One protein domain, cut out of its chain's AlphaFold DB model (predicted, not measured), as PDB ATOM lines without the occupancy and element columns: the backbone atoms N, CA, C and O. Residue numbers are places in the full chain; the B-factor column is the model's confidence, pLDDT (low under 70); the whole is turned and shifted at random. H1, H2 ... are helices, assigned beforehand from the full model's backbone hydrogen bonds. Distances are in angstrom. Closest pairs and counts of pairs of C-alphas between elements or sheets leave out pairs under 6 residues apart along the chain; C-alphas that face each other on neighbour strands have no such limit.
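Overview. This is residues 266 to 333 of the 439 residues of the protein "Afadin and alpha-actinin-binding-domain-containing protein" of Catenaria anguillulae PL171 (UniProt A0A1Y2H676). One long, unbent helix, H1, makes the rod; after its last residue, Ala 310, a loose link of 11 residues folds back along it, and a short helix, H2, crosses beside H1 near Lys 293, with few contacts. Residues 266 to 289 of H1 stick out bare. The printed part has 68 residues with two named helices, H1 then H2, and no named strand; the class is all helix. It is extended, with a radius of gyration of the C-alphas of 19.8 A and spans of 69 by 22 by 18 A.

Along the chain. H1, residues 266 to 310, measures 65.7 A from C-alpha 266 at (258.709, 208.546, 351.666) to C-alpha 310. H2, residues 322 to 332, measures 16.4 A and ends at C-alpha 332, (250.512, 228.397, 314.506).

Arrangement. H1 and H2 are close but not clearly touching; their closest C-alphas, of Lys 293 and Val 324, are 7.1 A apart. They run opposite ways at a steep tilt of 68 degrees, only just short of about perpendicular. In H1 every O i to N i+4 pair is within hydrogen-bond range; in H2, 4 of 7 are.

Size, cuts and confidence. The C-alphas farthest apart, of Pro 266 and Asp 313, are 68.8 A apart. The printed part has no cut. The link from H1 to H2, 11 residues, is long. Residue 266 and residues 312 to 333 have pLDDT under 70.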
ATOM      1  N   PRO A 266     259.195 209.287 352.832       68.50
ATOM      2  CA  PRO A 266     258.709 208.546 351.666       68.50
ATOM      3  C   PRO A 266     257.251 208.903 351.323       68.50
ATOM      4  O   PRO A 266     256.845 208.805 350.171       68.50
ATOM      5  N   GLU A 267     256.496 209.397 352.310       70.62
ATOM      6  CA  GLU A 267     255.180 210.028 352.152       70.62
ATOM      7  C   GLU A 267     255.221 211.285 351.261       70.62
ATOM      8  O   GLU A 267     254.359 211.457 350.404       70.62
ATOM      9  N   ASP A 268     256.219 212.163 351.417       75.75
ATOM     10  CA  ASP A 268     256.354 213.387 350.611       75.75
ATOM     11  C   ASP A 268     256.754 213.050 349.167       75.75
ATOM     12  O   ASP A 268     256.216 213.628 348.217       75.75
ATOM     13  N   ASP A 269     257.638 212.063 348.990       81.44
ATOM     14  CA  ASP A 269     257.986 211.533 347.670       81.44
ATOM     15  C   ASP A 269     256.757 210.895 346.993       81.44
ATOM     16  O   ASP A 269     256.496 211.181 345.820       81.44
ATOM     17  N   TYR A 270     255.949 210.121 347.732       85.94
ATOM     18  CA  TYR A 270     254.688 209.537 347.256       85.94
ATOM     19  C   TYR A 270     253.653 210.605 346.870       85.94
ATOM     20  O   TYR A 270     253.094 210.544 345.773       85.94
ATOM     21  N   HIS A 271     253.440 211.629 347.703       87.94
ATOM     22  CA  HIS A 271     252.566 212.755 347.364       87.94
ATOM     23  C   HIS A 271     253.067 213.512 346.124       87.94
ATOM     24  O   HIS A 271     252.264 213.873 345.261       87.94
ATOM     25  N   SER A 272     254.385 213.702 345.976       89.88
ATOM     26  CA  SER A 272     254.968 214.343 344.789       89.88
ATOM     27  C   SER A 272     254.796 213.508 343.513       89.88
ATOM     28  O   SER A 272     254.590 214.066 342.435       89.88
ATOM     29  N   ALA A 273     254.843 212.175 343.620       91.81
ATOM     30  CA  ALA A 273     254.586 211.263 342.509       91.81
ATOM     31  C   ALA A 273     253.102 211.275 342.112       91.81
ATOM     32  O   ALA A 273     252.790 211.398 340.931       91.81
ATOM     33  N   LEU A 274     252.195 211.245 343.094       94.56
ATOM     34  CA  LEU A 274     250.752 211.316 342.861       94.56
ATOM     35  C   LEU A 274     250.347 212.625 342.164       94.56
ATOM     36  O   LEU A 274     249.543 212.596 341.236       94.56
ATOM     37  N   LEU A 275     250.926 213.762 342.570       94.94
ATOM     38  CA  LEU A 275     250.696 215.054 341.914       94.94
ATOM     39  C   LEU A 275     251.159 215.038 340.451       94.94
ATOM     40  O   LEU A 275     250.383 215.411 339.575       94.94
ATOM     41  N   ARG A 276     252.362 214.520 340.164       94.69
ATOM     42  CA  ARG A 276     252.864 214.378 338.781       94.69
ATOM     43  C   ARG A 276     251.987 213.470 337.920       94.69
ATOM     44  O   ARG A 276     251.782 213.766 336.746       94.69
ATOM     45  N   ASP A 277     251.462 212.384 338.482       95.44
ATOM     46  CA  ASP A 277     250.550 211.478 337.776       95.44
ATOM     47  C   ASP A 277     249.204 212.144 337.456       95.44
ATOM     48  O   ASP A 277     248.624 211.882 336.399       95.44
ATOM     49  N   VAL A 278     248.702 213.017 338.336       96.06
ATOM     50  CA  VAL A 278     247.498 213.825 338.079       96.06
ATOM     51  C   VAL A 278     247.776 214.880 337.005       96.06
ATOM     52  O   VAL A 278     247.054 214.915 336.011       96.06
ATOM     53  N   GLU A 279     248.861 215.651 337.126       94.75
ATOM     54  CA  GLU A 279     249.297 216.638 336.122       94.75
ATOM     55  C   GLU A 279     249.484 215.997 334.732       94.75
ATOM     56  O   GLU A 279     249.041 216.535 333.715       94.75
ATOM     57  N   ALA A 280     250.086 214.803 334.669       94.81
ATOM     58  CA  ALA A 280     250.265 214.056 333.426       94.81
ATOM     59  C   ALA A 280     248.927 213.616 332.801       94.81
ATOM     60  O   ALA A 280     248.774 213.676 331.577       94.81
ATOM     61  N   ARG A 281     247.945 213.207 333.618       95.62
ATOM     62  CA  ARG A 281     246.591 212.858 333.151       95.62
ATOM     63  C   ARG A 281     245.819 214.084 332.671       95.62
ATOM     64  O   ARG A 281     245.186 214.010 331.623       95.62
ATOM     65  N   GLU A 282     245.904 215.211 333.376       93.75
ATOM     66  CA  GLU A 282     245.299 216.473 332.931       93.75
ATOM     67  C   GLU A 282     245.887 216.932 331.590       93.75
ATOM     68  O   GLU A 282     245.145 217.266 330.666       93.75
ATOM     69  N   HIS A 283     247.213 216.860 331.424       94.12
ATOM     70  CA  HIS A 283     247.861 217.159 330.147       94.12
ATOM     71  C   HIS A 283     247.450 216.204 329.014       94.12
ATOM     72  O   HIS A 283     247.283 216.660 327.879       94.12
ATOM     73  N   ALA A 284     247.252 214.911 329.294       92.88
ATOM     74  CA  ALA A 284     246.746 213.955 328.309       92.88
ATOM     75  C   ALA A 284     245.305 214.290 327.876       92.88
ATOM     76  O   ALA A 284     245.042 214.412 326.680       92.88
ATOM     77  N   LEU A 285     244.406 214.540 328.835       93.00
ATOM     78  CA  LEU A 285     243.007 214.910 328.579       93.00
ATOM     79  C   LEU A 285     242.881 216.220 327.784       93.00
ATOM     80  O   LEU A 285     242.053 216.318 326.880       93.00
ATOM     81  N   LEU A 286     243.726 217.218 328.066       92.88
ATOM     82  CA  LEU A 286     243.786 218.451 327.272       92.88
ATOM     83  C   LEU A 286     244.250 218.183 325.828       92.88
ATOM     84  O   LEU A 286     243.716 218.777 324.893       92.88
ATOM     85  N   GLY A 287     245.196 217.258 325.631       94.00
ATOM     86  CA  GLY A 287     245.638 216.822 324.303       94.00
ATOM     87  C   GLY A 287     244.547 216.101 323.503       94.00
ATOM     88  O   GLY A 287     244.389 216.364 322.308       94.00
ATOM     89  N   GLU A 288     243.764 215.238 324.154       93.62
ATOM     90  CA  GLU A 288     242.598 214.567 323.560       93.62
ATOM     91  C   GLU A 288     241.485 215.560 323.209       93.62
ATOM     92  O   GLU A 288     240.930 215.511 322.111       93.62
ATOM     93  N   LEU A 289     241.202 216.516 324.097       91.56
ATOM     94  CA  LEU A 289     240.221 217.580 323.880       91.56
ATOM     95  C   LEU A 289     240.604 218.487 322.697       91.56
ATOM     96  O   LEU A 289     239.741 218.867 321.903       91.56
ATOM     97  N   ASP A 290     241.891 218.785 322.516       90.94
ATOM     98  CA  ASP A 290     242.387 219.495 321.332       90.94
ATOM     99  C   ASP A 290     242.324 218.644 320.051       90.94
ATOM    100  O   ASP A 290     242.072 219.184 318.972       90.94
ATOM    101  N   ALA A 291     242.514 217.324 320.135       92.25
ATOM    102  CA  ALA A 291     242.318 216.423 318.996       92.25
ATOM    103  C   ALA A 291     240.836 216.339 318.584       92.25
ATOM    104  O   ALA A 291     240.521 216.463 317.400       92.25
ATOM    105  N   LEU A 292     239.922 216.230 319.554       92.62
ATOM    106  CA  LEU A 292     238.470 216.258 319.350       92.62
ATOM    107  C   LEU A 292     238.003 217.563 318.692       92.62
ATOM    108  O   LEU A 292     237.229 217.518 317.737       92.62
ATOM    109  N   LYS A 293     238.512 218.722 319.134       88.50
ATOM    110  CA  LYS A 293     238.224 220.020 318.493       88.50
ATOM    111  C   LYS A 293     238.667 220.068 317.028       88.50
ATOM    112  O   LYS A 293     237.937 220.612 316.203       88.50
ATOM    113  N   ARG A 294     239.839 219.508 316.695       89.00
ATOM    114  CA  ARG A 294     240.332 219.440 315.304       89.00
ATOM    115  C   ARG A 294     239.445 218.544 314.445       89.00
ATOM    116  O   ARG A 294     238.978 219.004 313.411       89.00
ATOM    117  N   LEU A 295     239.136 217.332 314.912       93.50
ATOM    118  CA  LEU A 295     238.249 216.401 314.203       93.50
ATOM    119  C   LEU A 295     236.851 216.996 313.975       93.50
ATOM    120  O   LEU A 295     236.302 216.877 312.885       93.50
ATOM    121  N   LEU A 296     236.288 217.686 314.972       89.38
ATOM    122  CA  LEU A 296     235.001 218.370 314.832       89.38
ATOM    123  C   LEU A 296     235.055 219.486 313.775       89.38
ATOM    124  O   LEU A 296     234.104 219.656 313.014       89.38
ATOM    125  N   HIS A 297     236.167 220.222 313.697       86.50
ATOM    126  CA  HIS A 297     236.369 221.245 312.673       86.50
ATOM    127  C   HIS A 297     236.542 220.644 311.268       86.50
ATOM    128  O   HIS A 297     235.956 221.156 310.320       86.50
ATOM    129  N   GLU A 298     237.279 219.538 311.136       88.69
ATOM    130  CA  GLU A 298     237.437 218.794 309.876       88.69
ATOM    131  C   GLU A 298     236.084 218.265 309.368       88.69
ATOM    132  O   GLU A 298     235.711 218.529 308.225       88.69
ATOM    133  N   VAL A 299     235.291 217.620 310.233       90.44
ATOM    134  CA  VAL A 299     233.930 217.157 309.899       90.44
ATOM    135  C   VAL A 299     233.021 218.322 309.495       90.44
ATOM    136  O   VAL A 299     232.233 218.188 308.562       90.44
ATOM    137  N   TRP A 300     233.131 219.479 310.155       87.25
ATOM    138  CA  TRP A 300     232.362 220.670 309.788       87.25
ATOM    139  C   TRP A 300     232.744 221.217 308.401       87.25
ATOM    140  O   TRP A 300     231.850 221.576 307.635       87.25
ATOM    141  N   ILE A 301     234.034 221.219 308.036       86.19
ATOM    142  CA  ILE A 301     234.491 221.610 306.689       86.19
ATOM    143  C   ILE A 301     233.924 220.658 305.625       86.19
ATOM    144  O   ILE A 301     233.407 221.123 304.610       86.19
ATOM    145  N   GLU A 302     233.966 219.344 305.858       88.69
ATOM    146  CA  GLU A 302     233.406 218.353 304.926       88.69
ATOM    147  C   GLU A 302     231.883 218.508 304.771       88.69
ATOM    148  O   GLU A 302     231.364 218.504 303.654       88.69
ATOM    149  N   LEU A 303     231.154 218.736 305.869       84.12
ATOM    150  CA  LEU A 303     229.718 219.035 305.825       84.12
ATOM    151  C   LEU A 303     229.420 220.330 305.057       84.12
ATOM    152  O   LEU A 303     228.467 220.365 304.279       84.12
ATOM    153  N   GLN A 304     230.237 221.375 305.221       81.69
ATOM    154  CA  GLN A 304     230.103 222.616 304.458       81.69
ATOM    155  C   GLN A 304     230.384 222.393 302.963       81.69
ATOM    156  O   GLN A 304     229.668 222.934 302.117       81.69
ATOM    157  N   HIS A 305     231.376 221.564 302.620       82.50
ATOM    158  CA  HIS A 305     231.670 221.214 301.232       82.50
ATOM    159  C   HIS A 305     230.506 220.442 300.592       82.50
ATOM    160  O   HIS A 305     230.011 220.851 299.541       82.50
ATOM    161  N   LEU A 306     229.995 219.403 301.258       83.00
ATOM    162  CA  LEU A 306     228.824 218.646 300.802       83.00
ATOM    163  C   LEU A 306     227.572 219.528 300.672       83.00
ATOM    164  O   LEU A 306     226.845 219.408 299.688       83.00
ATOM    165  N   HIS A 307     227.342 220.456 301.607       79.12
ATOM    166  CA  HIS A 307     226.233 221.408 301.514       79.12
ATOM    167  C   HIS A 307     226.366 222.317 300.285       79.12
ATOM    168  O   HIS A 307     225.410 222.450 299.524       79.12
ATOM    169  N   SER A 308     227.566 222.854 300.024       78.50
ATOM    170  CA  SER A 308     227.832 223.706 298.852       78.50
ATOM    171  C   SER A 308     227.642 222.998 297.501       78.50
ATOM    172  O   SER A 308     227.395 223.655 296.493       78.50
ATOM    173  N   LEU A 309     227.731 221.662 297.477       79.69
ATOM    174  CA  LEU A 309     227.458 220.831 296.300       79.69
ATOM    175  C   LEU A 309     225.967 220.484 296.138       79.69
ATOM    176  O   LEU A 309     225.546 220.146 295.035       79.69
ATOM    177  N   ALA A 310     225.181 220.548 297.218       76.25
ATOM    178  CA  ALA A 310     223.771 220.157 297.241       76.25
ATOM    179  C   ALA A 310     222.796 221.344 297.116       76.25
ATOM    180  O   ALA A 310     221.759 221.206 296.471       76.25
ATOM    181  N   VAL A 311     223.107 222.496 297.725       72.19
ATOM    182  CA  VAL A 311     222.266 223.708 297.704       72.19
ATOM    183  C   VAL A 311     223.162 224.957 297.629       72.19
ATOM    184  O   VAL A 311     223.742 225.341 298.643       72.19
ATOM    185  N   PRO A 312     223.296 225.617 296.462       64.50
ATOM    186  CA  PRO A 312     224.222 226.745 296.305       64.50
ATOM    187  C   PRO A 312     223.744 228.071 296.933       64.50
ATOM    188  O   PRO A 312     224.577 228.940 297.180       64.50
ATOM    189  N   ASP A 313     222.442 228.224 297.209       53.12
ATOM    190  CA  ASP A 313     221.822 229.524 297.539       53.12
ATOM    191  C   ASP A 313     221.370 229.693 299.006       53.12
ATOM    192  O   ASP A 313     220.794 230.726 299.357       53.12
ATOM    193  N   LEU A 314     221.626 228.725 299.896       50.75
ATOM    194  CA  LEU A 314     221.339 228.886 301.328       50.75
ATOM    195  C   LEU A 314     222.577 229.393 302.081       50.75
ATOM    196  O   LEU A 314     223.616 228.735 302.114       50.75
ATOM    197  N   GLN A 315     222.455 230.549 302.742       62.06
ATOM    198  CA  GLN A 315     223.473 230.998 303.691       62.06
ATOM    199  C   GLN A 315     223.502 230.038 304.887       62.06
ATOM    200  O   GLN A 315     222.539 229.941 305.650       62.06
ATOM    201  N   VAL A 316     224.610 229.308 305.020       56.31
ATOM    202  CA  VAL A 316     224.842 228.366 306.118       56.31
ATOM    203  C   VAL A 316     224.816 229.119 307.445       56.31
ATOM    204  O   VAL A 316     225.469 230.148 307.592       56.31
ATOM    205  N   VAL A 317     224.074 228.580 308.413       53.41
ATOM    206  CA  VAL A 317     223.998 229.106 309.779       53.41
ATOM    207  C   VAL A 317     225.399 229.175 310.390       53.41
ATOM    208  O   VAL A 317     226.044 228.140 310.577       53.41
ATOM    209  N   ASP A 318     225.837 230.382 310.753       56.56
ATOM    210  CA  ASP A 318     227.040 230.611 311.556       56.56
ATOM    211  C   ASP A 318     226.856 229.995 312.956       56.56
ATOM    212  O   ASP A 318     226.367 230.629 313.895       56.56
ATOM    213  N   LEU A 319     227.232 228.722 313.106       55.72
ATOM    214  CA  LEU A 319     227.335 228.090 314.420       55.72
ATOM    215  C   LEU A 319     228.499 228.714 315.214       55.72
ATOM    216  O   LEU A 319     229.558 228.980 314.640       55.72
ATOM    217  N   PRO A 320     228.347 228.913 316.538       49.09
ATOM    218  CA  PRO A 320     229.244 229.738 317.348       49.09
ATOM    219  C   PRO A 320     230.557 229.016 317.710       49.09
ATOM    220  O   PRO A 320     230.837 228.729 318.872       49.09
ATOM    221  N   PHE A 321     231.390 228.739 316.706       54.03
ATOM    222  CA  PHE A 321     232.715 228.123 316.846       54.03
ATOM    223  C   PHE A 321     233.876 229.138 316.789       54.03
ATOM    224  O   PHE A 321     235.021 228.755 316.538       54.03
ATOM    225  N   GLU A 322     233.620 230.414 317.096       51.22
ATOM    226  CA  GLU A 322     234.657 231.454 317.262       51.22
ATOM    227  C   GLU A 322     235.797 230.988 318.199       51.22
ATOM    228  O   GLU A 322     236.972 231.094 317.843       51.22
ATOM    229  N   LEU A 323     235.476 230.310 319.314       48.88
ATOM    230  CA  LEU A 323     236.475 229.739 320.241       48.88
ATOM    231  C   LEU A 323     237.418 228.691 319.602       48.88
ATOM    232  O   LEU A 323     238.521 228.456 320.109       48.88
ATOM    233  N   VAL A 324     237.012 228.028 318.513       53.44
ATOM    234  CA  VAL A 324     237.850 227.035 317.812       53.44
ATOM    235  C   VAL A 324     238.793 227.720 316.818       53.44
ATOM    236  O   VAL A 324     239.947 227.311 316.690       53.44
ATOM    237  N   ARG A 325     238.361 228.812 316.172       51.28
ATOM    238  CA  ARG A 325     239.237 229.599 315.287       51.28
ATOM    239  C   ARG A 325     240.373 230.272 316.054       51.28
ATOM    240  O   ARG A 325     241.526 230.172 315.629       51.28
ATOM    241  N   GLU A 326     240.077 230.889 317.197       51.31
ATOM    242  CA  GLU A 326     241.097 231.553 318.021       51.31
ATOM    243  C   GLU A 326     242.164 230.572 318.534       51.31
ATOM    244  O   GLU A 326     243.362 230.863 318.479       51.31
ATOM    245  N   THR A 327     241.757 229.374 318.971       51.06
ATOM    246  CA  THR A 327     242.690 228.369 319.508       51.06
ATOM    247  C   THR A 327     243.596 227.753 318.439       51.06
ATOM    248  O   THR A 327     244.781 227.540 318.705       51.06
ATOM    249  N   VAL A 328     243.112 227.537 317.209       50.47
ATOM    250  CA  VAL A 328     243.960 227.051 316.099       50.47
ATOM    251  C   VAL A 328     244.934 228.138 315.617       50.47
ATOM    252  O   VAL A 328     246.110 227.847 315.382       50.47
ATOM    253  N   ALA A 329     244.499 229.401 315.541       47.34
ATOM    254  CA  ALA A 329     245.360 230.517 315.144       47.34
ATOM    255  C   ALA A 329     246.530 230.746 316.124       47.34
ATOM    256  O   ALA A 329     247.665 230.977 315.697       47.34
ATOM    257  N   PHE A 330     246.288 230.618 317.434       44.00
ATOM    258  CA  PHE A 330     247.312 230.852 318.461       44.00
ATOM    259  C   PHE A 330     248.433 229.796 318.472       44.00
ATOM    260  O   PHE A 330     249.567 230.097 318.855       44.00
ATOM    261  N   VAL A 331     248.152 228.562 318.036       47.50
ATOM    262  CA  VAL A 331     249.147 227.473 317.995       47.50
ATOM    263  C   VAL A 331     250.117 227.639 316.820       47.50
ATOM    264  O   VAL A 331     251.317 227.425 316.996       47.50
ATOM    265  N   CYS A 332     249.648 228.106 315.660       39.38
ATOM    266  CA  CYS A 332     250.512 228.397 314.506       39.38
ATOM    267  C   CYS A 332     251.407 229.637 314.696       39.38
ATOM    268  O   CYS A 332     252.401 229.781 313.983       39.38
ATOM    269  N   ALA A 333     251.088 230.520 315.648       40.22
ATOM    270  CA  ALA A 333     251.845 231.747 315.911       40.22
ATOM    271  C   ALA A 333     252.915 231.615 317.016       40.22
ATOM    272  O   ALA A 333     253.675 232.559 317.242       40.22
TER     273      ALA A 333